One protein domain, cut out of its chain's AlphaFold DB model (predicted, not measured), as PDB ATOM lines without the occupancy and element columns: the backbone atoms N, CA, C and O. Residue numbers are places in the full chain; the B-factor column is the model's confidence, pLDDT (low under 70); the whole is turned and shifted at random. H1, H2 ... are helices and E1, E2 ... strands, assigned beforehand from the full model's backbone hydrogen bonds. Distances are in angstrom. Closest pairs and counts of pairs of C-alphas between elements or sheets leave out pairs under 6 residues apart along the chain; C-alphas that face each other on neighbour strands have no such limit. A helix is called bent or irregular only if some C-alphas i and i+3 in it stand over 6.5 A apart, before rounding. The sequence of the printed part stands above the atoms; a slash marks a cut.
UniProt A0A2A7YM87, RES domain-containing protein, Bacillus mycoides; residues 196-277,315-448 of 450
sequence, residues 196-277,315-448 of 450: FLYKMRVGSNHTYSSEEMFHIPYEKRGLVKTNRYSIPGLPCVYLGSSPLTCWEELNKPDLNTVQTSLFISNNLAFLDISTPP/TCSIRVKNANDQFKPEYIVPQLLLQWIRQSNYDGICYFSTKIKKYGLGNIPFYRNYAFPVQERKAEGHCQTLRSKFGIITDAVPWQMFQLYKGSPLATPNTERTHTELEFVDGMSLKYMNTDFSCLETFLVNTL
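AT A GLANCE: This is residues 196 to 277 and 315 to 448 of the 450 residues of the protein "RES domain-containing protein" of Bacillus mycoides (UniProt A0A2A7YM87). A twisted four-stranded sheet, E2 E6 E5 E4, has helices H3 and H4 over one face, and a two-stranded ribbon, E1 and E3, crosses beside its E2 edge; E1 and E2 make the middle. H6 and H7 pack on E3, while the hairpin E7 and E8 lies at one end of the longest axis and H2 at the other. The 216 printed residues run E1 H1 H2 E2 H3 E3 E4 H4 E5 E6 H5 H6 E7 E8 H7, a mixed class of seven helices and eight strands, with under half of the residues in named elements. The four-stranded sheet is mixed, and the whole is compact, with a radius of gyration of the C-alphas of 17.1 A and spans of 45 by 36 by 33 A.

IN THESE COORDINATES: The largest sheet has E2, residues 236 to 240, E6, 368 to 373 and 16.7 A long, E5, 348 to 352, and E4, 270 to 273. E1, residues 196 to 202, is 20.5 A long from C-alpha 196 at (-43.158, 41.859, 24.172); E3, 258 to 265, is 23.1 A. E7 is residues 421 to 425 and E8 428 to 431. The helices are H1, 210 to 213, H2, 218 to 223, H3, 243 to 249, H4, 329 to 341 and 19.7 A, H5, 384 to 388, H6, 399 to 405, and H7, 436 to 446 and 15.1 A, ending at C-alpha 446 (-49.006, 52.389, 25.930). H2 and H4 are irregular: C-alphas 219 and 222 are 8.2 A apart, 330 and 333 7.2 A.

HOW THE PARTS SIT: E6 is antiparallel to E2, with N 372 and O 237 at 2.9 A, and to E5, its hairpin partner, with N 369 and O 351 at 2.8 A. E5 and E4 are parallel, with N 273 and O 350 at 2.9 A. H3 and H4 are on the same face of this sheet; H4 has a height over the sheet of 11.0 A, and its closest C-alphas to E5 are Ile 341 and Gly 348, 6.4 A. H5 only grazes the sheet with residues 386 to 387. The closest C-alphas of E1 and E2 are Lys 199 and Leu 239, 5.0 A. E1 and E3 are antiparallel, with N 263 and O 197 at 2.8 A. H1 comes closest to E3 at Met 213 and Ser 261, C-alphas 6.9 A apart. H3 and H7 touch at a steep tilt of 54 degrees, opposite ways, closest at C-alphas Pro 243 and Phe 437, 5.6 A. H6 and H7 only just touch, with 3 pairs of C-alphas within 8 A, the closest Phe 402 and Leu 440 at 6.7 A. The hairpin E7 and E8 is antiparallel, with N 428 and O 425 at 2.8 A. Each O i to N i+4 pair is within hydrogen-bond range in H3, H5 and H7, against 7 of 9 in H4, 1 of 3 in H6 and 0 of 2 in H2; O i to N i+3 pairs are 4 of 4 in H6 and 1 of 3 in H2, and H1 is too short for an i+4 pair.

THE WHOLE: The C-alphas farthest apart, Ala 379 and Gly 427, are 51.3 A apart. Residues 278 to 314 are not printed, and C-alphas 277 and 315 are 13.4 A apart across the cut. The links H2 to E2, E5 to E6 and H6 to E7 are long. The mean pLDDT of the printed part is 93.5, and residues 415 to 419 are under 70.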
ATOM      1  N   PHE A 196     -42.035  41.564  23.291       94.56
ATOM      2  CA  PHE A 196     -43.158  41.859  24.172       94.56
ATOM      3  C   PHE A 196     -43.822  40.529  24.509       94.56
ATOM      4  O   PHE A 196     -44.311  39.838  23.619       94.56
ATOM      5  N   LEU A 197     -43.755  40.142  25.777       97.25
ATOM      6  CA  LEU A 197     -44.261  38.874  26.282       97.25
ATOM      7  C   LEU A 197     -45.223  39.137  27.433       97.25
ATOM      8  O   LEU A 197     -45.089  40.117  28.162       97.25
ATOM      9  N   TYR A 198     -46.179  38.243  27.624       98.44
ATOM     10  CA  TYR A 198     -47.276  38.453  28.558       98.44
ATOM     11  C   TYR A 198     -47.319  37.334  29.578       98.44
ATOM     12  O   TYR A 198     -46.982  36.188  29.286       98.44
ATOM     13  N   LYS A 199     -47.774  37.658  30.782       98.50
ATOM     14  CA  LYS A 199     -48.137  36.657  31.776       98.50
ATOM     15  C   LYS A 199     -49.492  36.985  32.344       98.50
ATOM     16  O   LYS A 199     -49.702  38.103  32.798       98.50
ATOM     17  N   MET A 200     -50.359  35.986  32.395       98.38
ATOM     18  CA  MET A 200     -51.655  36.088  33.048       98.38
ATOM     19  C   MET A 200     -51.675  35.209  34.299       98.38
ATOM     20  O   MET A 200     -51.139  34.097  34.302       98.38
ATOM     21  N   ARG A 201     -52.290  35.700  35.375       97.00
ATOM     22  CA  ARG A 201     -52.557  34.935  36.600       97.00
ATOM     23  C   ARG A 201     -54.011  35.110  37.011       97.00
ATOM     24  O   ARG A 201     -54.566  36.191  36.855       97.00
ATOM     25  N   VAL A 202     -54.590  34.054  37.575       96.88
ATOM     26  CA  VAL A 202     -55.893  34.124  38.247       96.88
ATOM     27  C   VAL A 202     -55.698  34.687  39.657       96.88
ATOM     28  O   VAL A 202     -54.853  34.188  40.403       96.88
ATOM     29  N   GLY A 203     -56.478  35.705  40.010       93.00
ATOM     30  CA  GLY A 203     -56.554  36.323  41.328       93.00
ATOM     31  C   GLY A 203     -57.253  37.685  41.301       93.00
ATOM     32  O   GLY A 203     -57.082  38.462  40.367       93.00
ATOM     33  N   SER A 204     -58.018  37.990  42.350       81.69
ATOM     34  CA  SER A 204     -58.784  39.243  42.484       81.69
ATOM     35  C   SER A 204     -58.603  39.949  43.833       81.69
ATOM     36  O   SER A 204     -59.173  41.013  44.045       81.69
ATOM     37  N   ASN A 205     -57.813  39.381  44.749       83.06
ATOM     38  CA  ASN A 205     -57.708  39.877  46.127       83.06
ATOM     39  C   ASN A 205     -56.923  41.195  46.237       83.06
ATOM     40  O   ASN A 205     -57.200  42.008  47.112       83.06
ATOM     41  N   HIS A 206     -55.937  41.388  45.364       94.25
ATOM     42  CA  HIS A 206     -55.110  42.587  45.249       94.25
ATOM     43  C   HIS A 206     -54.457  42.612  43.865       94.25
ATOM     44  O   HIS A 206     -54.430  41.586  43.184       94.25
ATOM     45  N   THR A 207     -53.927  43.760  43.450       96.25
ATOM     46  CA  THR A 207     -53.141  43.863  42.214       96.25
ATOM     47  C   THR A 207     -51.761  43.246  42.414       96.25
ATOM     48  O   THR A 207     -51.037  43.672  43.314       96.25
ATOM     49  N   TYR A 208     -51.385  42.272  41.584       97.44
ATOM     50  CA  TYR A 208     -50.076  41.631  41.696       97.44
ATOM     51  C   TYR A 208     -48.943  42.575  41.301       97.44
ATOM     52  O   TYR A 208     -48.976  43.171  40.222       97.44
ATOM     53  N   SER A 209     -47.903  42.647  42.128       97.50
ATOM     54  CA  SER A 209     -46.686  43.374  41.767       97.50
ATOM     55  C   SER A 209     -45.889  42.650  40.677       97.50
ATOM     56  O   SER A 209     -46.032  41.441  40.456       97.50
ATOM     57  N   SER A 210     -44.985  43.370  40.019       96.94
ATOM     58  CA  SER A 210     -44.029  42.809  39.058       96.94
ATOM     59  C   SER A 210     -43.191  41.664  39.649       96.94
ATOM     60  O   SER A 210     -42.886  40.697  38.948       96.94
ATOM     61  N   GLU A 211     -42.875  41.716  40.949       96.56
ATOM     62  CA  GLU A 211     -42.194  40.632  41.666       96.56
ATOM     63  C   GLU A 211     -43.086  39.394  41.799       96.56
ATOM     64  O   GLU A 211     -42.662  38.288  41.462       96.56
ATOM     65  N   GLU A 212     -44.346  39.564  42.207       96.56
ATOM     66  CA  GLU A 212     -45.312  38.461  42.282       96.56
ATOM     67  C   GLU A 212     -45.593  37.850  40.900       96.56
ATOM     68  O   GLU A 212     -45.911  36.661  40.775       96.56
ATOM     69  N   MET A 213     -45.476  38.645  39.839       97.75
ATOM     70  CA  MET A 213     -45.672  38.204  38.464       97.75
ATOM     71  C   MET A 213     -44.449  37.489  37.881       97.75
ATOM     72  O   MET A 213     -44.600  36.818  36.866       97.75
ATOM     73  N   PHE A 214     -43.275  37.497  38.513       98.00
ATOM     74  CA  PHE A 214     -42.057  36.907  37.943       98.00
ATOM     75  C   PHE A 214     -42.015  35.361  37.998       98.00
ATOM     76  O   PHE A 214     -42.699  34.682  37.225       98.00
ATOM     77  N   HIS A 215     -41.231  34.755  38.887       97.38
ATOM     78  CA  HIS A 215     -41.306  33.323  39.198       97.38
ATOM     79  C   HIS A 215     -41.553  33.147  40.691       97.38
ATOM     80  O   HIS A 215     -41.344  34.062  41.470       97.38
ATOM     81  N   ILE A 216     -41.970  31.956  41.113       97.25
ATOM     82  CA  ILE A 216     -42.161  31.667  42.541       97.25
ATOM     83  C   ILE A 216     -40.819  31.849  43.281       97.25
ATOM     84  O   ILE A 216     -39.828  31.264  42.827       97.25
ATOM     85  N   PRO A 217     -40.758  32.616  44.388       97.50
ATOM     86  CA  PRO A 217     -39.537  32.790  45.171       97.50
ATOM     87  C   PRO A 217     -38.916  31.466  45.631       97.50
ATOM     88  O   PRO A 217     -39.615  30.465  45.824       97.50
ATOM     89  N   TYR A 218     -37.597  31.441  45.813       97.44
ATOM     90  CA  TYR A 218     -36.856  30.215  46.119       97.44
ATOM     91  C   TYR A 218     -37.257  29.540  47.435       97.44
ATOM     92  O   TYR A 218     -37.242  28.312  47.520       97.44
ATOM     93  N   GLU A 219     -37.669  30.311  48.429       97.38
ATOM     94  CA  GLU A 219     -38.162  29.823  49.713       97.38
ATOM     95  C   GLU A 219     -39.584  29.236  49.612       97.38
ATOM     96  O   GLU A 219     -40.027  28.502  50.491       97.38
ATOM     97  N   LYS A 220     -40.291  29.483  48.499       97.12
ATOM     98  CA  LYS A 220     -41.659  29.006  48.227       97.12
ATOM     99  C   LYS A 220     -41.713  27.877  47.190       97.12
ATOM    100  O   LYS A 220     -42.765  27.628  46.602       97.12
ATOM    101  N   ARG A 221     -40.609  27.150  46.963       94.88
ATOM    102  CA  ARG A 221     -40.504  26.075  45.946       94.88
ATOM    103  C   ARG A 221     -41.556  24.970  46.058       94.88
ATOM    104  O   ARG A 221     -41.878  24.362  45.043       94.88
ATOM    105  N   GLY A 222     -42.134  24.747  47.240       94.81
ATOM    106  CA  GLY A 222     -43.261  23.821  47.422       94.81
ATOM    107  C   GLY A 222     -44.524  24.200  46.631       94.81
ATOM    108  O   GLY A 222     -45.366  23.345  46.389       94.81
ATOM    109  N   LEU A 223     -44.649  25.456  46.181       94.94
ATOM    110  CA  LEU A 223     -45.754  25.927  45.338       94.94
ATOM    111  C   LEU A 223     -45.523  25.686  43.834       94.94
ATOM    112  O   LEU A 223     -46.421  25.941  43.028       94.94
ATOM    113  N   VAL A 224     -44.328  25.237  43.430       93.88
ATOM    114  CA  VAL A 224     -43.987  25.000  42.019       93.88
ATOM    115  C   VAL A 224     -44.738  23.769  41.515       93.88
ATOM    116  O   VAL A 224     -44.388  22.634  41.828       93.88
ATOM    117  N   LYS A 225     -45.772  24.006  40.706       91.38
ATOM    118  CA  LYS A 225     -46.543  22.953  40.035       91.38
ATOM    119  C   LYS A 225     -45.802  22.406  38.813       91.38
ATOM    120  O   LYS A 225     -45.027  23.116  38.170       91.38
ATOM    121  N   THR A 226     -46.107  21.157  38.464       92.19
ATOM    122  CA  THR A 226     -45.642  20.541  37.217       92.19
ATOM    123  C   THR A 226     -46.315  21.194  36.009       92.19
ATOM    124  O   THR A 226     -47.528  21.408  35.991       92.19
ATOM    125  N   ASN A 227     -45.514  21.515  35.002       94.50
ATOM    126  CA  ASN A 227     -45.929  21.979  33.682       94.50
ATOM    127  C   ASN A 227     -45.148  21.192  32.619       94.50
ATOM    128  O   ASN A 227     -44.212  20.456  32.949       94.50
ATOM    129  N   ARG A 228     -45.508  21.381  31.343       96.12
ATOM    130  CA  ARG A 228     -44.849  20.719  30.205       96.12
ATOM    131  C   ARG A 228     -43.333  20.887  30.268       96.12
ATOM    132  O   ARG A 228     -42.617  19.906  30.371       96.12
ATOM    133  N   TYR A 229     -42.863  22.126  30.323       98.25
ATOM    134  CA  TYR A 229     -41.454  22.436  30.549       98.25
ATOM    135  C   TYR A 229     -41.268  22.847  32.001       98.25
ATOM    136  O   TYR A 229     -41.349  24.025  32.326       98.25
ATOM    137  N   SER A 230     -41.034  21.879  32.883       96.88
ATOM    138  CA  SER A 230     -40.749  22.140  34.295       96.88
ATOM    139  C   SER A 230     -39.801  21.096  34.876       96.88
ATOM    140  O   SER A 230     -39.629  20.022  34.315       96.88
ATOM    141  N   ILE A 231     -39.185  21.409  36.010       95.88
ATOM    142  CA  ILE A 231     -38.481  20.431  36.843       95.88
ATOM    143  C   ILE A 231     -39.077  20.578  38.249       95.88
ATOM    144  O   ILE A 231     -39.199  21.718  38.713       95.88
ATOM    145  N   PRO A 232     -39.475  19.489  38.936       93.31
ATOM    146  CA  PRO A 232     -40.057  19.577  40.274       93.31
ATOM    147  C   PRO A 232     -39.223  20.448  41.225       93.31
ATOM    148  O   PRO A 232     -38.013  20.267  41.362       93.31
ATOM    149  N   GLY A 233     -39.866  21.435  41.857       93.81
ATOM    150  CA  GLY A 233     -39.212  22.366  42.783       93.81
ATOM    151  C   GLY A 233     -38.272  23.399  42.139       93.81
ATOM    152  O   GLY A 233     -37.616  24.155  42.863       93.81
ATOM    153  N   LEU A 234     -38.191  23.472  40.806       96.31
ATOM    154  CA  LEU A 234     -37.437  24.496  40.087       96.31
ATOM    155  C   LEU A 234     -38.374  25.612  39.592       96.31
ATOM    156  O   LEU A 234     -39.157  25.383  38.666       96.31
ATOM    157  N   PRO A 235     -38.293  26.832  40.153       97.44
ATOM    158  CA  PRO A 235     -39.064  27.956  39.643       97.44
ATOM    159  C   PRO A 235     -38.747  28.243  38.171       97.44
ATOM    160  O   PRO A 235     -37.602  28.130  37.730       97.44
ATOM    161  N   CYS A 236     -39.776  28.628  37.423       97.56
ATOM    162  CA  CYS A 236     -39.688  29.027  36.022       97.56
ATOM    163  C   CYS A 236     -40.595  30.240  35.793       97.56
ATOM    164  O   CYS A 236     -41.631  30.380  36.454       97.56
ATOM    165  N   VAL A 237     -40.222  31.095  34.847       98.12
ATOM    166  CA  VAL A 237     -41.093  32.145  34.313       98.12
ATOM    167  C   VAL A 237     -41.768  31.584  33.065       98.12
ATOM    168  O   VAL A 237     -41.083  31.203  32.117       98.12
ATOM    169  N   TYR A 238     -43.098  31.525  33.076       98.44
ATOM    170  CA  TYR A 238     -43.903  31.134  31.918       98.44
ATOM    171  C   TYR A 238     -44.560  32.371  31.328       98.44
ATOM    172  O   TYR A 238     -45.247  33.087  32.062       98.44
ATOM    173  N   LEU A 239     -44.340  32.602  30.037       98.56
ATOM    174  CA  LEU A 239     -44.863  33.749  29.301       98.56
ATOM    175  C   LEU A 239     -45.548  33.286  28.012       98.56
ATOM    176  O   LEU A 239     -45.204  32.241  27.466       98.56
ATOM    177  N   GLY A 240     -46.485  34.074  27.509       97.81
ATOM    178  CA  GLY A 240     -47.099  33.913  26.195       97.81
ATOM    179  C   GLY A 240     -46.716  35.050  25.252       97.81
ATOM    180  O   GLY A 240     -46.369  36.142  25.702       97.81
ATOM    181  N   SER A 241     -46.813  34.822  23.943       95.50
ATOM    182  CA  SER A 241     -46.646  35.880  22.937       95.50
ATOM    183  C   SER A 241     -47.833  36.837  22.844       95.50
ATOM    184  O   SER A 241     -47.708  37.892  22.239       95.50
ATOM    185  N   SER A 242     -48.970  36.490  23.450       95.69
ATOM    186  CA  SER A 242     -50.162  37.336  23.525       95.69
ATOM    187  C   SER A 242     -50.922  37.127  24.846       95.69
ATOM    188  O   SER A 242     -50.816  36.056  25.464       95.69
ATOM    189  N   PRO A 243     -51.751  38.092  25.289       97.19
ATOM    190  CA  PRO A 243     -52.704  37.858  26.374       97.19
ATOM    191  C   PRO A 243     -53.685  36.712  26.070       97.19
ATOM    192  O   PRO A 243     -54.064  35.974  26.979       97.19
ATOM    193  N   LEU A 244     -54.042  36.521  24.793       96.19
ATOM    194  CA  LEU A 244     -54.925  35.444  24.341       96.19
ATOM    195  C   LEU A 244     -54.339  34.055  24.630       96.19
ATOM    196  O   LEU A 244     -55.010  33.232  25.249       96.19
ATOM    197  N   THR A 245     -53.086  33.784  24.249       96.25
ATOM    198  CA  THR A 245     -52.472  32.477  24.552       96.25
ATOM    199  C   THR A 245     -52.302  32.269  26.051       96.25
ATOM    200  O   THR A 245     -52.482  31.154  26.529       96.25
ATOM    201  N   CYS A 246     -52.046  33.327  26.826       98.25
ATOM    202  CA  CYS A 246     -51.999  33.206  28.284       98.25
ATOM    203  C   CYS A 246     -53.354  32.755  28.857       98.25
ATOM    204  O   CYS A 246     -53.399  31.872  29.714       98.25
ATOM    205  N   TRP A 247     -54.458  33.326  28.368       97.62
ATOM    206  CA  TRP A 247     -55.812  32.948  28.775       97.62
ATOM    207  C   TRP A 247     -56.168  31.509  28.366       97.62
ATOM    208  O   TRP A 247     -56.682  30.738  29.181       97.62
ATOM    209  N   GLU A 248     -55.821  31.114  27.138       95.38
ATOM    210  CA  GLU A 248     -55.945  29.732  26.655       95.38
ATOM    211  C   GLU A 248     -55.158  28.759  27.553       95.38
ATOM    212  O   GLU A 248     -55.699  27.746  28.011       95.38
ATOM    213  N   GLU A 249     -53.904  29.074  27.896       95.94
ATOM    214  CA  GLU A 249     -53.056  28.243  28.762       95.94
ATOM    215  C   GLU A 249     -53.580  28.130  30.202       95.94
ATOM    216  O   GLU A 249     -53.470  27.058  30.806       95.94
ATOM    217  N   LEU A 250     -54.273  29.149  30.713       95.56
ATOM    218  CA  LEU A 250     -54.979  29.092  31.999       95.56
ATOM    219  C   LEU A 250     -56.278  28.267  31.975       95.56
ATOM    220  O   LEU A 250     -56.924  28.130  33.011       95.56
ATOM    221  N   ASN A 251     -56.641  27.674  30.832       94.12
ATOM    222  CA  ASN A 251     -57.919  26.988  30.595       94.12
ATOM    223  C   ASN A 251     -59.124  27.933  30.630       94.12
ATOM    224  O   ASN A 251     -60.177  27.567  31.147       94.12
ATOM    225  N   LYS A 252     -58.977  29.124  30.042       94.88
ATOM    226  CA  LYS A 252     -60.087  30.055  29.801       94.88
ATOM    227  C   LYS A 252     -60.864  30.436  31.073       94.88
ATOM    228  O   LYS A 252     -62.088  30.299  31.095       94.88
ATOM    229  N   PRO A 253     -60.189  30.878  32.152       96.56
ATOM    230  CA  PRO A 253     -60.887  31.331  33.354       96.56
ATOM    231  C   PRO A 253     -61.787  32.536  33.044       96.56
ATOM    232  O   PRO A 253     -61.606  33.210  32.026       96.56
ATOM    233  N   ASP A 254     -62.720  32.849  33.947       96.50
ATOM    234  CA  ASP A 254     -63.460  34.113  33.884       96.50
ATOM    235  C   ASP A 254     -62.463  35.278  33.834       96.50
ATOM    236  O   ASP A 254     -61.593  35.406  34.700       96.50
ATOM    237  N   LEU A 255     -62.593  36.123  32.814       96.56
ATOM    238  CA  LEU A 255     -61.716  37.263  32.594       96.56
ATOM    239  C   LEU A 255     -61.744  38.233  33.782       96.56
ATOM    240  O   LEU A 255     -60.710  38.782  34.130       96.56
ATOM    241  N   ASN A 256     -62.852  38.356  34.512       95.44
ATOM    242  CA  ASN A 256     -62.909  39.182  35.726       95.44
ATOM    243  C   ASN A 256     -62.078  38.622  36.895       95.44
ATOM    244  O   ASN A 256     -61.980  39.238  37.954       95.44
ATOM    245  N   THR A 257     -61.481  37.447  36.742       96.38
ATOM    246  CA  THR A 257     -60.608  36.855  37.757       96.38
ATOM    247  C   THR A 257     -59.143  36.891  37.357       96.38
ATOM    248  O   THR A 257     -58.326  36.327  38.076       96.38
ATOM    249  N   VAL A 258     -58.783  37.522  36.233       97.94
ATOM    250  CA  VAL A 258     -57.404  37.515  35.735       97.94
ATOM    251  C   VAL A 258     -56.732  38.876  35.812       97.94
ATOM    252  O   VAL A 258     -57.359  39.931  35.701       97.94
ATOM    253  N   GLN A 259     -55.413  38.833  35.956       98.12
ATOM    254  CA  GLN A 259     -54.542  39.996  35.871       98.12
ATOM    255  C   GLN A 259     -53.364  39.682  34.955       98.12
ATOM    256  O   GLN A 259     -52.859  38.552  34.961       98.12
ATOM    257  N   THR A 260     -52.935  40.669  34.168       98.44
ATOM    258  CA  THR A 260     -51.919  40.479  33.123       98.44
ATOM    259  C   THR A 260     -50.763  41.454  33.285       98.44
ATOM    260  O   THR A 260     -50.997  42.649  33.422       98.44
ATOM    261  N   SER A 261     -49.530  40.955  33.223       98.25
ATOM    262  CA  SER A 261     -48.312  41.775  33.174       98.25
ATOM    263  C   SER A 261     -47.641  41.681  31.817       98.25
ATOM    264  O   SER A 261     -47.686  40.637  31.158       98.25
ATOM    265  N   LEU A 262     -46.952  42.758  31.460       98.19
ATOM    266  CA  LEU A 262     -46.078  42.851  30.304       98.19
ATOM    267  C   LEU A 262     -44.615  42.670  30.721       98.19
ATOM    268  O   LEU A 262     -44.148  43.225  31.715       98.19
ATOM    269  N   PHE A 263     -43.897  41.901  29.914       97.88
ATOM    270  CA  PHE A 263     -42.473  41.625  30.004       97.88
ATOM    271  C   PHE A 263     -41.813  42.111  28.719       97.88
ATOM    272  O   PHE A 263     -42.217  41.715  27.625       97.88
ATOM    273  N   ILE A 264     -40.781  42.943  28.846       96.38
ATOM    274  CA  ILE A 264     -40.015  43.442  27.703       96.38
ATOM    275  C   ILE A 264     -38.566  42.999  27.822       96.38
ATOM    276  O   ILE A 264     -37.913  43.236  28.843       96.38
ATOM    277  N   SER A 265     -38.047  42.400  26.755       93.81
ATOM    278  CA  SER A 265     -36.639  42.027  26.650       93.81
ATOM    279  C   SER A 265     -36.078  42.324  25.266       93.81
ATOM    280  O   SER A 265     -36.788  42.191  24.277       93.81
ATOM    281  N   ASN A 266     -34.792  42.666  25.207       87.62
ATOM    282  CA  ASN A 266     -34.036  42.815  23.961       87.62
ATOM    283  C   ASN A 266     -32.963  41.722  23.789       87.62
ATOM    284  O   ASN A 266     -32.174  41.776  22.852       87.62
ATOM    285  N   ASN A 267     -32.849  40.787  24.738       87.25
ATOM    286  CA  ASN A 267     -31.737  39.838  24.790       87.25
ATOM    287  C   ASN A 267     -32.158  38.530  25.475       87.25
ATOM    288  O   ASN A 267     -31.730  38.229  26.591       87.25
ATOM    289  N   LEU A 268     -33.037  37.780  24.809       91.38
ATOM    290  CA  LEU A 268     -33.386  36.413  25.187       91.38
ATOM    291  C   LEU A 268     -32.845  35.459  24.132       91.38
ATOM    292  O   LEU A 268     -33.232  35.544  22.969       91.38
ATOM    293  N   ALA A 269     -32.000  34.525  24.554       92.56
ATOM    294  CA  ALA A 269     -31.655  33.368  23.741       92.56
ATOM    295  C   ALA A 269     -32.585  32.215  24.122       92.56
ATOM    296  O   ALA A 269     -32.654  31.836  25.286       92.56
ATOM    297  N   PHE A 270     -33.298  31.614  23.179       93.69
ATOM    298  CA  PHE A 270     -34.123  30.441  23.463       93.69
ATOM    299  C   PHE A 270     -34.072  29.445  22.316       93.69
ATOM    300  O   PHE A 270     -33.861  29.818  21.165       93.69
ATOM    301  N   LEU A 271     -34.275  28.170  22.645       95.25
ATOM    302  CA  LEU A 271     -34.516  27.149  21.636       95.25
ATOM    303  C   LEU A 271     -35.937  27.343  21.092       95.25
ATOM    304  O   LEU A 271     -36.894  27.276  21.865       95.25
ATOM    305  N   ASP A 272     -36.083  27.591  19.793       94.25
ATOM    306  CA  ASP A 272     -37.392  27.772  19.159       94.25
ATOM    307  C   ASP A 272     -37.870  26.474  18.492       94.25
ATOM    308  O   ASP A 272     -37.327  26.029  17.483       94.25
ATOM    309  N   ILE A 273     -38.915  25.874  19.064       95.25
ATOM    310  CA  ILE A 273     -39.683  24.770  18.471       95.25
ATOM    311  C   ILE A 273     -41.165  25.145  18.327       95.25
ATOM    312  O   ILE A 273     -42.059  24.300  18.396       95.25
ATOM    313  N   SER A 274     -41.444  26.440  18.164       94.12
ATOM    314  CA  SER A 274     -42.790  27.013  18.159       94.12
ATOM    315  C   SER A 274     -43.479  27.030  16.799       94.12
ATOM    316  O   SER A 274     -44.595  27.534  16.688       94.12
ATOM    317  N   THR A 275     -42.851  26.472  15.765       93.31
ATOM    318  CA  THR A 275     -43.432  26.420  14.423       93.31
ATOM    319  C   THR A 275     -44.038  25.036  14.156       93.31
ATOM    320  O   THR A 275     -43.299  24.081  13.899       93.31
ATOM    321  N   PRO A 276     -45.372  24.875  14.219       94.12
ATOM    322  CA  PRO A 276     -46.032  23.621  13.885       94.12
ATOM    323  C   PRO A 276     -45.980  23.313  12.374       94.12
ATOM    324  O   PRO A 276     -45.921  24.236  11.553       94.12
ATOM    325  N   PRO A 277     -46.094  22.030  11.986       94.75
ATOM    326  CA  PRO A 277     -45.951  21.569  10.599       94.75
ATOM    327  C   PRO A 277     -46.920  22.235   9.616       94.75
ATOM    328  O   PRO A 277     -46.540  22.541   8.489       94.75
ATOM    329  N   THR A 315     -42.626  14.741  19.960       97.88
ATOM    330  CA  THR A 315     -42.711  14.212  21.330       97.88
ATOM    331  C   THR A 315     -42.904  15.301  22.378       97.88
ATOM    332  O   THR A 315     -43.588  15.078  23.377       97.88
ATOM    333  N   CYS A 316     -42.423  16.515  22.112       97.94
ATOM    334  CA  CYS A 316     -42.689  17.667  22.959       97.94
ATOM    335  C   CYS A 316     -44.111  18.246  22.822       97.94
ATOM    336  O   CYS A 316     -44.570  18.974  23.708       97.94
ATOM    337  N   SER A 317     -44.830  17.897  21.753       96.56
ATOM    338  CA  SER A 317     -46.104  18.519  21.356       96.56
ATOM    339  C   SER A 317     -47.320  17.596  21.488       96.56
ATOM    340  O   SER A 317     -48.407  17.923  21.007       96.56
ATOM    341  N   ILE A 318     -47.170  16.454  22.166       96.94
ATOM    342  CA  ILE A 318     -48.279  15.536  22.454       96.94
ATOM    343  C   ILE A 318     -49.220  16.188  23.478       96.94
ATOM    344  O   ILE A 318     -48.794  16.717  24.516       96.94
ATOM    345  N   ARG A 319     -50.521  16.186  23.177       96.19
ATOM    346  CA  ARG A 319     -51.570  16.687  24.072       96.19
ATOM    347  C   ARG A 319     -51.745  15.753  25.256       96.19
ATOM    348  O   ARG A 319     -51.787  14.539  25.094       96.19
ATOM    349  N   VAL A 320     -51.905  16.364  26.425       95.25
ATOM    350  CA  VAL A 320     -52.178  15.648  27.667       95.25
ATOM    351  C   VAL A 320     -53.523  14.931  27.562       95.25
ATOM    352  O   VAL A 320     -54.537  15.592  27.343       95.25
ATOM    353  N   LYS A 321     -53.532  13.607  27.744       95.00
ATOM    354  CA  LYS A 321     -54.751  12.786  27.781       95.00
ATOM    355  C   LYS A 321     -55.539  13.032  29.067       95.00
ATOM    356  O   LYS A 321     -56.716  13.374  29.015       95.00
ATOM    357  N   ASN A 322     -54.864  12.931  30.211       93.75
ATOM    358  CA  ASN A 322     -55.474  13.055  31.532       93.75
ATOM    359  C   ASN A 322     -54.962  14.320  32.237       93.75
ATOM    360  O   ASN A 322     -53.921  14.329  32.894       93.75
ATOM    361  N   ALA A 323     -55.686  15.432  32.087       91.12
ATOM    362  CA  ALA A 323     -55.249  16.730  32.616       91.12
ATOM    363  C   ALA A 323     -55.150  16.769  34.156       91.12
ATOM    364  O   ALA A 323     -54.318  17.504  34.698       91.12
ATOM    365  N   ASN A 324     -55.959  15.956  34.841       92.56
ATOM    366  CA  ASN A 324     -56.053  15.915  36.301       92.56
ATOM    367  C   ASN A 324     -54.978  15.040  36.964       92.56
ATOM    368  O   ASN A 324     -54.777  15.157  38.172       92.56
ATOM    369  N   ASP A 325     -54.264  14.213  36.199       94.00
ATOM    370  CA  ASP A 325     -53.232  13.338  36.752       94.00
ATOM    371  C   ASP A 325     -52.043  14.167  37.248       94.00
ATOM    372  O   ASP A 325     -51.627  15.147  36.615       94.00
ATOM    373  N   GLN A 326     -51.475  13.778  38.392       91.94
ATOM    374  CA  GLN A 326     -50.291  14.445  38.943       91.94
ATOM    375  C   GLN A 326     -49.088  14.289  38.012       91.94
ATOM    376  O   GLN A 326     -48.365  15.251  37.754       91.94
ATOM    377  N   PHE A 327     -48.907  13.080  37.488       93.62
ATOM    378  CA  PHE A 327     -47.896  12.760  36.498       93.62
ATOM    379  C   PHE A 327     -48.532  12.681  35.111       93.62
ATOM    380  O   PHE A 327     -49.590  12.086  34.936       93.62
ATOM    381  N   LYS A 328     -47.875  13.290  34.127       96.25
ATOM    382  CA  LYS A 328     -48.316  13.320  32.732       96.25
ATOM    383  C   LYS A 328     -47.185  12.741  31.890       96.25
ATOM    384  O   LYS A 328     -46.160  13.415  31.767       96.25
ATOM    385  N   PRO A 329     -47.318  11.527  31.326       97.19
ATOM    386  CA  PRO A 329     -46.237  10.923  30.544       97.19
ATOM    387  C   PRO A 329     -45.803  11.798  29.354       97.19
ATOM    388  O   PRO A 329     -44.629  11.840  29.004       97.19
ATOM    389  N   GLU A 330     -46.713  12.612  28.807       97.88
ATOM    390  CA  GLU A 330     -46.435  13.602  27.756       97.88
ATOM    391  C   GLU A 330     -45.384  14.644  28.152       97.88
ATOM    392  O   GLU A 330     -44.892  15.374  27.294       97.88
ATOM    393  N   TYR A 331     -45.080  14.778  29.444       97.88
ATOM    394  CA  TYR A 331     -44.099  15.731  29.947       97.88
ATOM    395  C   TYR A 331     -42.696  15.133  30.063       97.88
ATOM    396  O   TYR A 331     -41.766  15.905  30.250       97.88
ATOM    397  N   ILE A 332     -42.501  13.818  29.891       98.56
ATOM    398  CA  ILE A 332     -41.178  13.180  30.023       98.56
ATOM    399  C   ILE A 332     -40.143  13.888  29.136       98.56
ATOM    400  O   ILE A 332     -39.215  14.514  29.648       98.56
ATOM    401  N   VAL A 333     -40.324  13.871  27.811       98.75
ATOM    402  CA  VAL A 333     -39.357  14.474  26.877       98.75
ATOM    403  C   VAL A 333     -39.247  16.001  27.054       98.75
ATOM    404  O   VAL A 333     -38.123  16.485  27.189       98.75
ATOM    405  N   PRO A 334     -40.347  16.782  27.153       98.56
ATOM    406  CA  PRO A 334     -40.279  18.210  27.474       98.56
ATOM    407  C   PRO A 334     -39.482  18.582  28.729       98.56
ATOM    408  O   PRO A 334     -38.726  19.555  28.720       98.56
ATOM    409  N   GLN A 335     -39.637  17.833  29.824       98.62
ATOM    410  CA  GLN A 335     -38.954  18.135  31.083       98.62
ATOM    411  C   GLN A 335     -37.464  17.788  31.010       98.62
ATOM    412  O   GLN A 335     -36.629  18.566  31.480       98.62
ATOM    413  N   LEU A 336     -37.115  16.684  30.342       98.81
ATOM    414  CA  LEU A 336     -35.723  16.343  30.036       98.81
ATOM    415  C   LEU A 336     -35.081  17.385  29.100       98.81
ATOM    416  O   LEU A 336     -33.930  17.778  29.305       98.81
ATOM    417  N   LEU A 337     -35.829  17.904  28.120       98.81
ATOM    418  CA  LEU A 337     -35.373  18.986  27.244       98.81
ATOM    419  C   LEU A 337     -35.133  20.283  28.031       98.81
ATOM    420  O   LEU A 337     -34.111  20.937  27.831       98.81
ATOM    421  N   LEU A 338     -36.008  20.633  28.981       98.56
ATOM    422  CA  LEU A 338     -35.771  21.775  29.871       98.56
ATOM    423  C   LEU A 338     -34.494  21.591  30.706       98.56
ATOM    424  O   LEU A 338     -33.742  22.544  30.909       98.56
ATOM    425  N   GLN A 339     -34.209  20.370  31.165       98.06
ATOM    426  CA  GLN A 339     -32.952  20.071  31.850       98.06
ATOM    427  C   GLN A 339     -31.736  20.270  30.933       98.06
ATOM    428  O   GLN A 339     -30.716  20.786  31.394       98.06
ATOM    429  N   TRP A 340     -31.839  19.919  29.648       98.50
ATOM    430  CA  TRP A 340     -30.792  20.187  28.657       98.50
ATOM    431  C   TRP A 340     -30.590  21.688  28.436       98.50
ATOM    432  O   TRP A 340     -29.454  22.157  28.479       98.50
ATOM    433  N   ILE A 341     -31.678  22.456  28.322       97.88
ATOM    434  CA  ILE A 341     -31.640  23.920  28.177       97.88
ATOM    435  C   ILE A 341     -30.859  24.572  29.318       97.88
ATOM    436  O   ILE A 341     -30.006  25.417  29.064       97.88
ATOM    437  N   ARG A 342     -31.055  24.119  30.562       95.94
ATOM    438  CA  ARG A 342     -30.315  24.632  31.730       95.94
ATOM    439  C   ARG A 342     -28.800  24.415  31.678       95.94
ATOM    440  O   ARG A 342     -28.088  25.044  32.453       95.94
ATOM    441  N   GLN A 343     -28.322  23.498  30.841       94.88
ATOM    442  CA  GLN A 343     -26.895  23.227  30.621       94.88
ATOM    443  C   GLN A 343     -26.387  23.801  29.289       94.88
ATOM    444  O   GLN A 343     -25.243  23.562  28.905       94.88
ATOM    445  N   SER A 344     -27.244  24.518  28.566       94.38
ATOM    446  CA  SER A 344     -26.952  25.114  27.269       94.38
ATOM    447  C   SER A 344     -26.719  26.625  27.394       94.38
ATOM    448  O   SER A 344     -26.745  27.183  28.488       94.38
ATOM    449  N   ASN A 345     -26.529  27.294  26.254       92.56
ATOM    450  CA  ASN A 345     -26.433  28.755  26.184       92.56
ATOM    451  C   ASN A 345     -27.807  29.438  26.035       92.56
ATOM    452  O   ASN A 345     -27.866  30.653  25.855       92.56
ATOM    453  N   TYR A 346     -28.902  28.674  26.062       95.81
ATOM    454  CA  TYR A 346     -30.255  29.209  25.984       95.81
ATOM    455  C   TYR A 346     -30.764  29.627  27.368       95.81
ATOM    456  O   TYR A 346     -30.638  28.896  28.349       95.81
ATOM    457  N   ASP A 347     -31.421  30.781  27.423       96.50
ATOM    458  CA  ASP A 347     -32.161  31.266  28.583       96.50
ATOM    459  C   ASP A 347     -33.472  30.497  28.807       96.50
ATOM    460  O   ASP A 347     -33.981  30.463  29.928       96.50
ATOM    461  N   GLY A 348     -34.034  29.895  27.754       97.19
ATOM    462  CA  GLY A 348     -35.303  29.171  27.805       97.19
ATOM    463  C   GLY A 348     -35.678  28.470  26.500       97.19
ATOM    464  O   GLY A 348     -34.830  28.187  25.652       97.19
ATOM    465  N   ILE A 349     -36.971  28.191  26.348       97.62
ATOM    466  CA  ILE A 349     -37.572  27.539  25.174       97.62
ATOM    467  C   ILE A 349     -38.845  28.251  24.742       97.62
ATOM    468  O   ILE A 349     -39.641  28.644  25.594       97.62
ATOM    469  N   CYS A 350     -39.036  28.367  23.429       96.75
ATOM    470  CA  CYS A 350     -40.266  28.808  22.782       96.75
ATOM    471  C   CYS A 350     -40.955  27.608  22.118       96.75
ATOM    472  O   CYS A 350     -40.312  26.808  21.434       96.75
ATOM    473  N   TYR A 351     -42.259  27.453  22.329       96.69
ATOM    474  CA  TYR A 351     -43.050  26.331  21.821       96.69
ATOM    475  C   TYR A 351     -44.482  26.770  21.503       96.69
ATOM    476  O   TYR A 351     -45.003  27.708  22.101       96.69
ATOM    477  N   PHE A 352     -45.147  26.091  20.571       95.81
ATOM    478  CA  PHE A 352     -46.542  26.389  20.246       95.81
ATOM    479  C   PHE A 352     -47.491  25.729  21.248       95.81
ATOM    480  O   PHE A 352     -47.201  24.673  21.819       95.81
ATOM    481  N   SER A 353     -48.647  26.345  21.480       94.88
ATOM    482  CA  SER A 353     -49.662  25.786  22.372       94.88
ATOM    483  C   SER A 353     -50.224  24.458  21.846       94.88
ATOM    484  O   SER A 353     -50.681  24.342  20.708       94.88
ATOM    485  N   THR A 354     -50.300  23.440  22.701       94.19
ATOM    486  CA  THR A 354     -50.967  22.183  22.325       94.19
ATOM    487  C   THR A 354     -52.497  22.279  22.376       94.19
ATOM    488  O   THR A 354     -53.173  21.332  21.977       94.19
ATOM    489  N   LYS A 355     -53.063  23.390  22.872       91.69
ATOM    490  CA  LYS A 355     -54.519  23.585  23.014       91.69
ATOM    491  C   LYS A 355     -55.196  24.037  21.721       91.69
ATOM    492  O   LYS A 355     -56.398  23.851  21.560       91.69
ATOM    493  N   ILE A 356     -54.420  24.570  20.781       90.12
ATOM    494  CA  ILE A 356     -54.927  25.039  19.494       90.12
ATOM    495  C   ILE A 356     -55.131  23.853  18.552       90.12
ATOM    496  O   ILE A 356     -54.312  22.928  18.491       90.12
ATOM    497  N   LYS A 357     -56.270  23.854  17.852       84.19
ATOM    498  CA  LYS A 357     -56.656  22.784  16.922       84.19
ATOM    499  C   LYS A 357     -56.098  22.994  15.520       84.19
ATOM    500  O   LYS A 357     -55.625  22.035  14.922       84.19
ATOM    501  N   LYS A 358     -56.182  24.224  15.009       86.94
ATOM    502  CA  LYS A 358     -55.801  24.579  13.640       86.94
ATOM    503  C   LYS A 358     -54.702  25.630  13.679       86.94
ATOM    504  O   LYS A 358     -54.898  26.726  14.201       86.94
ATOM    505  N   TYR A 359     -53.552  25.273  13.130       91.19
ATOM    506  CA  TYR A 359     -52.435  26.184  12.948       91.19
ATOM    507  C   TYR A 359     -52.322  26.601  11.490       91.19
ATOM    508  O   TYR A 359     -52.632  25.819  10.596       91.19
ATOM    509  N   GLY A 360     -51.836  27.817  11.286       88.12
ATOM    510  CA  GLY A 360     -51.397  28.330   9.999       88.12
ATOM    511  C   GLY A 360     -50.379  29.444  10.212       88.12
ATOM    512  O   GLY A 360     -50.175  29.913  11.337       88.12
ATOM    513  N   LEU A 361     -49.737  29.891   9.136       87.62
ATOM    514  CA  LEU A 361     -48.678  30.904   9.218       87.62
ATOM    515  C   LEU A 361     -49.148  32.191   9.914       87.62
ATOM    516  O   LEU A 361     -48.406  32.783  10.694       87.62
ATOM    517  N   GLY A 362     -50.402  32.591   9.684       87.19
ATOM    518  CA  GLY A 362     -50.954  33.828  10.230       87.19
ATOM    519  C   GLY A 362     -51.220  33.806  11.737       87.19
ATOM    520  O   GLY A 362     -51.172  34.868  12.356       87.19
ATOM    521  N   ASN A 363     -51.515  32.642  12.337       90.62
ATOM    522  CA  ASN A 363     -51.980  32.574  13.728       90.62
ATOM    523  C   ASN A 363     -50.911  32.172  14.752       90.62
ATOM    524  O   ASN A 363     -51.087  32.450  15.937       90.62
ATOM    525  N   ILE A 364     -49.794  31.578  14.322       90.69
ATOM    526  CA  ILE A 364     -48.692  31.198  15.220       90.69
ATOM    527  C   ILE A 364     -48.209  32.343  16.099       90.69
ATOM    528  O   ILE A 364     -48.044  32.089  17.293       90.69
ATOM    529  N   PRO A 365     -48.009  33.578  15.591       90.62
ATOM    530  CA  PRO A 365     -47.507  34.669  16.419       90.62
ATOM    531  C   PRO A 365     -48.324  34.902  17.697       90.62
ATOM    532  O   PRO A 365     -47.764  35.346  18.695       90.62
ATOM    533  N   PHE A 366     -49.611  34.534  17.724       92.25
ATOM    534  CA  PHE A 366     -50.478  34.699  18.897       92.25
ATOM    535  C   PHE A 366     -50.448  33.533  19.877       92.25
ATOM    536  O   PHE A 366     -50.893  33.726  21.002       92.25
ATOM    537  N   TYR A 367     -49.945  32.359  19.487       94.44
ATOM    538  CA  TYR A 367     -50.055  31.106  20.248       94.44
ATOM    539  C   TYR A 367     -48.697  30.483  20.603       94.44
ATOM    540  O   TYR A 367     -48.571  29.258  20.727       94.44
ATOM    541  N   ARG A 368     -47.672  31.325  20.777       95.50
ATOM    542  CA  ARG A 368     -46.358  30.914  21.282       95.50
ATOM    543  C   ARG A 368     -46.312  31.046  22.795       95.50
ATOM    544  O   ARG A 368     -46.746  32.045  23.365       95.50
ATOM    545  N   ASN A 369     -45.728  30.052  23.434       98.00
ATOM    546  CA  ASN A 369     -45.449  30.024  24.855       98.00
ATOM    547  C   ASN A 369     -43.946  29.932  25.078       98.00
ATOM    548  O   ASN A 369     -43.216  29.354  24.274       98.00
ATOM    549  N   TYR A 370     -43.507  30.462  26.208       98.19
ATOM    550  CA  TYR A 370     -42.115  30.511  26.600       98.19
ATOM    551  C   TYR A 370     -41.957  29.981  28.017       98.19
ATOM    552  O   TYR A 370     -42.752  30.311  28.901       98.19
ATOM    553  N   ALA A 371     -40.908  29.197  28.242       98.50
ATOM    554  CA  ALA A 371     -40.508  28.755  29.570       98.50
ATOM    555  C   ALA A 371     -39.039  29.112  29.817       98.50
ATOM    556  O   ALA A 371     -38.149  28.642  29.107       98.50
ATOM    557  N   PHE A 372     -38.801  29.925  30.846       98.19
ATOM    558  CA  PHE A 372     -37.469  30.356  31.266       98.19
ATOM    559  C   PHE A 372     -37.180  29.829  32.679       98.19
ATOM    560  O   PHE A 372     -37.716  30.366  33.659       98.19
ATOM    561  N   PRO A 373     -36.393  28.750  32.824       97.75
ATOM    562  CA  PRO A 373     -36.027  28.225  34.131       97.75
ATOM    563  C   PRO A 373     -35.047  29.166  34.833       97.75
ATOM    564  O   PRO A 373     -34.221  29.821  34.200       97.75
ATOM    565  N   VAL A 374     -35.091  29.207  36.166       97.00
ATOM    566  CA  VAL A 374     -34.081  29.943  36.941       97.00
ATOM    567  C   VAL A 374     -32.663  29.436  36.653       97.00
ATOM    568  O   VAL A 374     -32.406  28.228  36.582       97.00
ATOM    569  N   GLN A 375     -31.736  30.385  36.530       93.94
ATOM    570  CA  GLN A 375     -30.332  30.160  36.161       93.94
ATOM    571  C   GLN A 375     -29.391  30.173  37.376       93.94
ATOM    572  O   GLN A 375     -28.208  29.872  37.268       93.94
ATOM    573  N   GLU A 376     -29.924  30.483  38.556       93.50
ATOM    574  CA  GLU A 376     -29.181  30.559  39.811       93.50
ATOM    575  C   GLU A 376     -29.770  29.605  40.857       93.50
ATOM    576  O   GLU A 376     -30.908  29.136  40.759       93.50
ATOM    577  N   ARG A 377     -28.999  29.363  41.919       91.31
ATOM    578  CA  ARG A 377     -29.477  28.720  43.143       91.31
ATOM    579  C   ARG A 377     -29.288  29.681  44.313       91.31
ATOM    580  O   ARG A 377     -28.156  29.999  44.660       91.31
ATOM    581  N   LYS A 378     -30.390  30.099  44.935       94.38
ATOM    582  CA  LYS A 378     -30.404  30.887  46.178       94.38
ATOM    583  C   LYS A 378     -31.388  30.281  47.181       94.38
ATOM    584  O   LYS A 378     -32.204  29.435  46.801       94.38
ATOM    585  N   ALA A 379     -31.257  30.685  48.445       95.06
ATOM    586  CA  ALA A 379     -32.143  30.271  49.532       95.06
ATOM    587  C   ALA A 379     -33.502  30.982  49.461       95.06
ATOM    588  O   ALA A 379     -34.531  30.332  49.617       95.06
ATOM    589  N   GLU A 380     -33.497  32.279  49.150       96.94
ATOM    590  CA  GLU A 380     -34.686  33.132  49.136       96.94
ATOM    591  C   GLU A 380     -34.702  34.098  47.943       96.94
ATOM    592  O   GLU A 380     -33.676  34.339  47.294       96.94
ATOM    593  N   GLY A 381     -35.885  34.639  47.654       97.25
ATOM    594  CA  GLY A 381     -36.110  35.673  46.653       97.25
ATOM    595  C   GLY A 381     -36.104  35.153  45.215       97.25
ATOM    596  O   GLY A 381     -36.450  34.000  44.935       97.25
ATOM    597  N   HIS A 382     -35.722  36.029  44.285       97.38
ATOM    598  CA  HIS A 382     -35.792  35.792  42.842       97.38
ATOM    599  C   HIS A 382     -34.408  35.606  42.184       97.38
ATOM    600  O   HIS A 382     -33.370  36.026  42.702       97.38
ATOM    601  N   CYS A 383     -34.385  34.957  41.018       97.38
ATOM    602  CA  CYS A 383     -33.200  34.770  40.181       97.38
ATOM    603  C   CYS A 383     -32.798  36.096  39.537       97.38
ATOM    604  O   CYS A 383     -33.516  36.601  38.673       97.38
ATOM    605  N   GLN A 384     -31.643  36.641  39.922       96.12
ATOM    606  CA  GLN A 384     -31.229  37.963  39.445       96.12
ATOM    607  C   GLN A 384     -30.709  37.916  38.009       96.12
ATOM    608  O   GLN A 384     -31.058  38.780  37.208       96.12
ATOM    609  N   THR A 385     -29.974  36.863  37.645       95.56
ATOM    610  CA  THR A 385     -29.536  36.635  36.262       95.56
ATOM    611  C   THR A 385     -30.734  36.598  35.315       95.56
ATOM    612  O   THR A 385     -30.771  37.368  34.358       95.56
ATOM    613  N   LEU A 386     -31.775  35.811  35.615       96.19
ATOM    614  CA  LEU A 386     -32.973  35.781  34.771       96.19
ATOM    615  C   LEU A 386     -33.752  37.106  34.824       96.19
ATOM    616  O   LEU A 386     -34.241  37.566  33.797       96.19
ATOM    617  N   ARG A 387     -33.848  37.762  35.990       96.44
ATOM    618  CA  ARG A 387     -34.518  39.069  36.118       96.44
ATOM    619  C   ARG A 387     -33.866  40.132  35.234       96.44
ATOM    620  O   ARG A 387     -34.588  40.941  34.654       96.44
ATOM    621  N   SER A 388     -32.536  40.099  35.117       95.69
ATOM    622  CA  SER A 388     -31.734  41.023  34.300       95.69
ATOM    623  C   SER A 388     -31.984  40.883  32.796       95.69
ATOM    624  O   SER A 388     -31.757  41.829  32.046       95.69
ATOM    625  N   LYS A 389     -32.524  39.738  32.352       95.62
ATOM    626  CA  LYS A 389     -32.922  39.517  30.958       95.62
ATOM    627  C   LYS A 389     -34.155  40.328  30.566       95.62
ATOM    628  O   LYS A 389     -34.383  40.528  29.378       95.62
ATOM    629  N   PHE A 390     -34.940  40.812  31.527       95.75
ATOM    630  CA  PHE A 390     -36.138  41.611  31.277       95.75
ATOM    631  C   PHE A 390     -35.894  43.062  31.688       95.75
ATOM    632  O   PHE A 390     -35.804  43.376  32.876       95.75
ATOM    633  N   GLY A 391     -35.821  43.955  30.700       94.12
ATOM    634  CA  GLY A 391     -35.652  45.389  30.940       94.12
ATOM    635  C   GLY A 391     -36.860  45.995  31.655       94.12
ATOM    636  O   GLY A 391     -36.696  46.862  32.507       94.12
ATOM    637  N   ILE A 392     -38.065  45.500  31.356       95.62
ATOM    638  CA  ILE A 392     -39.311  45.921  32.007       95.62
ATOM    639  C   ILE A 392     -40.127  44.682  32.375       95.62
ATOM    640  O   ILE A 392     -40.275  43.764  31.567       95.62
ATOM    641  N   ILE A 393     -40.665  44.687  33.594       97.19
ATOM    642  CA  ILE A 393     -41.752  43.814  34.044       97.19
ATOM    643  C   ILE A 393     -42.756  44.733  34.726       97.19
ATOM    644  O   ILE A 393     -42.389  45.417  35.680       97.19
ATOM    645  N   THR A 394     -43.988  44.783  34.231       97.62
ATOM    646  CA  THR A 394     -45.023  45.632  34.828       97.62
ATOM    647  C   THR A 394     -45.673  44.948  36.018       97.62
ATOM    648  O   THR A 394     -45.771  43.715  36.073       97.62
ATOM    649  N   ASP A 395     -46.208  45.753  36.932       97.25
ATOM    650  CA  ASP A 395     -47.287  45.284  37.794       97.25
ATOM    651  C   ASP A 395     -48.445  44.769  36.927       97.25
ATOM    652  O   ASP A 395     -48.569  45.098  35.736       97.25
ATOM    653  N   ALA A 396     -49.251  43.882  37.492       97.44
ATOM    654  CA  ALA A 396     -50.351  43.293  36.761       97.44
ATOM    655  C   ALA A 396     -51.476  44.315  36.577       97.44
ATOM    656  O   ALA A 396     -51.792  45.094  37.470       97.44
ATOM    657  N   VAL A 397     -52.133  44.269  35.426       97.19
ATOM    658  CA  VAL A 397     -53.382  44.986  35.179       97.19
ATOM    659  C   VAL A 397     -54.534  44.002  35.373       97.19
ATOM    660  O   VAL A 397     -54.642  43.048  34.593       97.19
ATOM    661  N   PRO A 398     -55.401  44.196  36.385       97.19
ATOM    662  CA  PRO A 398     -56.647  43.452  36.494       97.19
ATOM    663  C   PRO A 398     -57.546  43.710  35.287       97.19
ATOM    664  O   PRO A 398     -57.653  44.845  34.818       97.19
ATOM    665  N   TRP A 399     -58.238  42.678  34.807       97.06
ATOM    666  CA  TRP A 399     -59.113  42.805  33.639       97.06
ATOM    667  C   TRP A 399     -60.168  43.903  33.799       97.06
ATOM    668  O   TRP A 399     -60.382  44.692  32.881       97.06
ATOM    669  N   GLN A 400     -60.784  44.011  34.978       94.81
ATOM    670  CA  GLN A 400     -61.777  45.048  35.269       94.81
ATOM    671  C   GLN A 400     -61.190  46.453  35.155       94.81
ATOM    672  O   GLN A 400     -61.875  47.358  34.688       94.81
ATOM    673  N   MET A 401     -59.926  46.630  35.553       94.50
ATOM    674  CA  MET A 401     -59.246  47.914  35.413       94.50
ATOM    675  C   MET A 401     -59.071  48.248  33.933       94.50
ATOM    676  O   MET A 401     -59.470  49.324  33.505       94.50
ATOM    677  N   PHE A 402     -58.573  47.303  33.131       95.94
ATOM    678  CA  PHE A 402     -58.469  47.467  31.679       95.94
ATOM    679  C   PHE A 402     -59.815  47.839  31.028       95.94
ATOM    680  O   PHE A 402     -59.853  48.730  30.180       95.94
ATOM    681  N   GLN A 403     -60.926  47.224  31.447       96.25
ATOM    682  CA  GLN A 403     -62.251  47.510  30.879       96.25
ATOM    683  C   GLN A 403     -62.672  48.984  31.035       96.25
ATOM    684  O   GLN A 403     -63.345  49.506  30.149       96.25
ATOM    685  N   LEU A 404     -62.219  49.688  32.082       94.94
ATOM    686  CA  LEU A 404     -62.461  51.132  32.243       94.94
ATOM    687  C   LEU A 404     -61.760  51.975  31.165       94.94
ATOM    688  O   LEU A 404     -62.256  53.030  30.781       94.94
ATOM    689  N   TYR A 405     -60.621  51.497  30.657       93.69
ATOM    690  CA  TYR A 405     -59.801  52.182  29.654       93.69
ATOM    691  C   TYR A 405     -60.019  51.664  28.233       93.69
ATOM    692  O   TYR A 405     -59.457  52.232  27.295       93.69
ATOM    693  N   LYS A 406     -60.831  50.620  28.040       91.50
ATOM    694  CA  LYS A 406     -61.025  49.951  26.745       91.50
ATOM    695  C   LYS A 406     -61.474  50.899  25.624       91.50
ATOM    696  O   LYS A 406     -61.089  50.705  24.478       91.50
ATOM    697  N   GLY A 407     -62.270  51.917  25.951       91.38
ATOM    698  CA  GLY A 407     -62.715  52.944  24.997       91.38
ATOM    699  C   GLY A 407     -61.751  54.124  24.824       91.38
ATOM    700  O   GLY A 407     -62.057  55.051  24.079       91.38
ATOM    701  N   SER A 408     -60.624  54.137  25.538       92.94
ATOM    702  CA  SER A 408     -59.652  55.233  25.498       92.94
ATOM    703  C   SER A 408     -58.601  55.026  24.400       92.94
ATOM    704  O   SER A 408     -58.345  53.886  24.002       92.94
ATOM    705  N   PRO A 409     -57.901  56.096  23.973       90.81
ATOM    706  CA  PRO A 409     -56.799  55.985  23.018       90.81
ATOM    707  C   PRO A 409     -55.708  54.992  23.442       90.81
ATOM    708  O   PRO A 409     -55.107  54.361  22.576       90.81
ATOM    709  N   LEU A 410     -55.509  54.789  24.754       91.19
ATOM    710  CA  LEU A 410     -54.510  53.863  25.299       91.19
ATOM    711  C   LEU A 410     -54.755  52.411  24.884       91.19
ATOM    712  O   LEU A 410     -53.794  51.663  24.744       91.19
ATOM    713  N   ALA A 411     -56.014  52.021  24.675       92.38
ATOM    714  CA  ALA A 411     -56.414  50.655  24.342       92.38
ATOM    715  C   ALA A 411     -56.743  50.462  22.850       92.38
ATOM    716  O   ALA A 411     -57.220  49.395  22.467       92.38
ATOM    717  N   THR A 412     -56.498  51.470  22.003       90.06
ATOM    718  CA  THR A 412     -56.740  51.368  20.555       90.06
ATOM    719  C   THR A 412     -55.846  50.278  19.954       90.06
ATOM    720  O   THR A 412     -54.625  50.384  20.068       90.06
ATOM    721  N   PRO A 413     -56.393  49.232  19.311       82.88
ATOM    722  CA  PRO A 413     -55.594  48.161  18.719       82.88
ATOM    723  C   PRO A 413     -54.550  48.685  17.735       82.88
ATOM    724  O   PRO A 413     -54.840  49.557  16.915       82.88
ATOM    725  N   ASN A 414     -53.343  48.119  17.778       72.50
ATOM    726  CA  ASN A 414     -52.336  48.408  16.765       72.50
ATOM    727  C   ASN A 414     -52.739  47.745  15.432       72.50
ATOM    728  O   ASN A 414     -52.724  46.518  15.304       72.50
ATOM    729  N   THR A 415     -53.095  48.559  14.437       66.62
ATOM    730  CA  THR A 415     -53.559  48.106  13.115       66.62
ATOM    731  C   THR A 415     -52.450  47.501  12.256       66.62
ATOM    732  O   THR A 415     -52.748  46.707  11.361       66.62
ATOM    733  N   GLU A 416     -51.184  47.819  12.538       58.97
ATOM    734  CA  GLU A 416     -50.032  47.285  11.805       58.97
ATOM    735  C   GLU A 416     -49.790  45.809  12.126       58.97
ATOM    736  O   GLU A 416     -49.261  45.076  11.292       58.97
ATOM    737  N   ARG A 417     -50.202  45.343  13.317       55.88
ATOM    738  CA  ARG A 417     -49.842  43.998  13.772       55.88
ATOM    739  C   ARG A 417     -50.756  42.880  13.290       55.88
ATOM    740  O   ARG A 417     -50.235  41.780  13.142       55.88
ATOM    741  N   THR A 418     -52.062  43.046  13.042       60.31
ATOM    742  CA  THR A 418     -52.896  41.827  12.902       60.31
ATOM    743  C   THR A 418     -54.171  41.960  12.055       60.31
ATOM    744  O   THR A 418     -55.267  42.161  12.578       60.31
ATOM    745  N   HIS A 419     -54.064  41.718  10.745       67.88
ATOM    746  CA  HIS A 419     -55.226  41.399   9.893       67.88
ATOM    747  C   HIS A 419     -55.616  39.908   9.946       67.88
ATOM    748  O   HIS A 419     -56.570  39.501   9.286       67.88
ATOM    749  N   THR A 420     -54.895  39.102  10.733       82.00
ATOM    750  CA  THR A 420     -55.141  37.666  10.891       82.00
ATOM    751  C   THR A 420     -56.499  37.401  11.528       82.00
ATOM    752  O   THR A 420     -56.780  37.858  12.639       82.00
ATOM    753  N   GLU A 421     -57.308  36.590  10.851       85.56
ATOM    754  CA  GLU A 421     -58.501  35.978  11.423       85.56
ATOM    755  C   GLU A 421     -58.142  34.774  12.291       85.56
ATOM    756  O   GLU A 421     -57.418  33.870  11.871       85.56
ATOM    757  N   LEU A 422     -58.668  34.765  13.513       87.25
ATOM    758  CA  LEU A 422     -58.539  33.662  14.450       87.25
ATOM    759  C   LEU A 422     -59.899  33.001  14.631       87.25
ATOM    760  O   LEU A 422     -60.898  33.675  14.876       87.25
ATOM    761  N   GLU A 423     -59.932  31.678  14.518       84.88
ATOM    762  CA  GLU A 423     -61.123  30.871  14.765       84.88
ATOM    763  C   GLU A 423     -61.146  30.448  16.240       84.88
ATOM    764  O   GLU A 423     -60.310  29.659  16.686       84.88
ATOM    765  N   PHE A 424     -62.080  31.009  17.009       79.88
ATOM    766  CA  PHE A 424     -62.223  30.733  18.448       79.88
ATOM    767  C   PHE A 424     -63.185  29.573  18.716       79.88
ATOM    768  O   PHE A 424     -63.018  28.811  19.672       79.88
ATOM    769  N   VAL A 425     -64.192  29.456  17.853       82.50
ATOM    770  CA  VAL A 425     -65.205  28.401  17.810       82.50
ATOM    771  C   VAL A 425     -65.323  27.972  16.353       82.50
ATOM    772  O   VAL A 425     -65.176  28.810  15.467       82.50
ATOM    773  N   ASP A 426     -65.559  26.684  16.101       79.19
ATOM    774  CA  ASP A 426     -65.642  26.155  14.737       79.19
ATOM    775  C   ASP A 426     -66.676  26.945  13.905       79.19
ATOM    776  O   ASP A 426     -67.843  27.061  14.282       79.19
ATOM    777  N   GLY A 427     -66.226  27.520  12.788       82.38
ATOM    778  CA  GLY A 427     -67.017  28.379  11.901       82.38
ATOM    779  C   GLY A 427     -67.144  29.846  12.337       82.38
ATOM    780  O   GLY A 427     -67.758  30.629  11.616       82.38
ATOM    781  N   MET A 428     -66.572  30.241  13.478       87.44
ATOM    782  CA  MET A 428     -66.614  31.611  13.999       87.44
ATOM    783  C   MET A 428     -65.206  32.207  14.079       87.44
ATOM    784  O   MET A 428     -64.465  31.980  15.044       87.44
ATOM    785  N   SER A 429     -64.855  32.998  13.063       87.06
ATOM    786  CA  SER A 429     -63.604  33.751  13.021       87.06
ATOM    787  C   SER A 429     -63.789  35.209  13.445       87.06
ATOM    788  O   SER A 429     -64.829  35.832  13.230       87.06
ATOM    789  N   LEU A 430     -62.752  35.763  14.068       90.38
ATOM    790  CA  LEU A 430     -62.646  37.182  14.376       90.38
ATOM    791  C   LEU A 430     -61.193  37.614  14.180       90.38
ATOM    792  O   LEU A 430     -60.263  36.912  14.584       90.38
ATOM    793  N   LYS A 431     -60.978  38.777  13.560       90.94
ATOM    794  CA  LYS A 431     -59.634  39.357  13.455       90.94
ATOM    795  C   LYS A 431     -59.079  39.624  14.849       90.94
ATOM    796  O   LYS A 431     -59.790  40.202  15.668       90.94
ATOM    797  N   TYR A 432     -57.820  39.272  15.109       91.19
ATOM    798  CA  TYR A 432     -57.230  39.473  16.440       91.19
ATOM    799  C   TYR A 432     -57.325  40.934  16.906       91.19
ATOM    800  O   TYR A 432     -57.699  41.172  18.052       91.19
ATOM    801  N   MET A 433     -57.122  41.899  15.999       90.69
ATOM    802  CA  MET A 433     -57.269  43.337  16.281       90.69
ATOM    803  C   MET A 433     -58.651  43.739  16.816       90.69
ATOM    804  O   MET A 433     -58.782  44.779  17.446       90.69
ATOM    805  N   ASN A 434     -59.686  42.930  16.579       91.00
ATOM    806  CA  ASN A 434     -61.046  43.188  17.052       91.00
ATOM    807  C   ASN A 434     -61.335  42.519  18.407       91.00
ATOM    808  O   ASN A 434     -62.476  42.533  18.866       91.00
ATOM    809  N   THR A 435     -60.340  41.885  19.028       92.69
ATOM    810  CA  THR A 435     -60.484  41.222  20.326       92.69
ATOM    811  C   THR A 435     -60.079  42.146  21.468       92.69
ATOM    812  O   THR A 435     -59.144  42.939  21.352       92.69
ATOM    813  N   ASP A 436     -60.701  41.951  22.629       94.94
ATOM    814  CA  ASP A 436     -60.287  42.621  23.867       94.94
ATOM    815  C   ASP A 436     -58.845  42.275  24.264       94.94
ATOM    816  O   ASP A 436     -58.182  43.080  24.911       94.94
ATOM    817  N   PHE A 437     -58.331  41.112  23.848       95.38
ATOM    818  CA  PHE A 437     -56.935  40.733  24.073       95.38
ATOM    819  C   PHE A 437     -55.964  41.631  23.306       95.38
ATOM    820  O   PHE A 437     -54.951  42.029  23.874       95.38
ATOM    821  N   SER A 438     -56.291  42.004  22.064       93.94
ATOM    822  CA  SER A 438     -55.493  42.972  21.306       93.94
ATOM    823  C   SER A 438     -55.553  44.364  21.929       93.94
ATOM    824  O   SER A 438     -54.528  45.039  21.988       93.94
ATOM    825  N   CYS A 439     -56.720  44.791  22.419       94.88
ATOM    826  CA  CYS A 439     -56.847  46.062  23.132       94.88
ATOM    827  C   CYS A 439     -56.027  46.068  24.433       94.88
ATOM    828  O   CYS A 439     -55.350  47.050  24.732       94.88
ATOM    829  N   LEU A 440     -56.059  44.970  25.200       96.25
ATOM    830  CA  LEU A 440     -55.270  44.802  26.424       96.25
ATOM    831  C   LEU A 440     -53.767  44.810  26.128       96.25
ATOM    832  O   LEU A 440     -53.001  45.430  26.859       96.25
ATOM    833  N   GLU A 441     -53.346  44.145  25.053       94.31
ATOM    834  CA  GLU A 441     -51.963  44.160  24.579       94.31
ATOM    835  C   GLU A 441     -51.485  45.591  24.302       94.31
ATOM    836  O   GLU A 441     -50.453  45.993  24.846       94.31
ATOM    837  N   THR A 442     -52.249  46.382  23.539       93.62
ATOM    838  CA  THR A 442     -51.901  47.788  23.295       93.62
ATOM    839  C   THR A 442     -51.911  48.605  24.587       93.62
ATOM    840  O   THR A 442     -50.979  49.367  24.837       93.62
ATOM    841  N   PHE A 443     -52.917  48.411  25.443       95.56
ATOM    842  CA  PHE A 443     -53.037  49.119  26.717       95.56
ATOM    843  C   PHE A 443     -51.810  48.910  27.612       95.56
ATOM    844  O   PHE A 443     -51.242  49.875  28.123       95.56
ATOM    845  N   LEU A 444     -51.350  47.665  27.756       95.12
ATOM    846  CA  LEU A 444     -50.158  47.329  28.540       95.12
ATOM    847  C   LEU A 444     -48.884  47.987  27.993       95.12
ATOM    848  O   LEU A 444     -47.991  48.324  28.764       95.12
ATOM    849  N   VAL A 445     -48.780  48.161  26.674       92.88
ATOM    850  CA  VAL A 445     -47.618  48.806  26.044       92.88
ATOM    851  C   VAL A 445     -47.684  50.327  26.187       92.88
ATOM    852  O   VAL A 445     -46.690  50.948  26.557       92.88
ATOM    853  N   ASN A 446     -48.841  50.934  25.924       91.62
ATOM    854  CA  ASN A 446     -49.006  52.389  25.930       91.62
ATOM    855  C   ASN A 446     -48.951  52.985  27.339       91.62
ATOM    856  O   ASN A 446     -48.473  54.102  27.515       91.62
ATOM    857  N   THR A 447     -49.374  52.233  28.356       87.38
ATOM    858  CA  THR A 447     -49.260  52.654  29.765       87.38
ATOM    859  C   THR A 447     -47.820  52.742  30.270       87.38
ATOM    860  O   THR A 447     -47.603  53.288  31.339       87.38
ATOM    861  N   LEU A 448     -46.827  52.259  29.513       83.44
ATOM    862  CA  LEU A 448     -45.407  52.475  29.819       83.44
ATOM    863  C   LEU A 448     -44.868  53.823  29.329       83.44
ATOM    864  O   LEU A 448     -43.767  54.213  29.714       83.44
TER     865      LEU A 448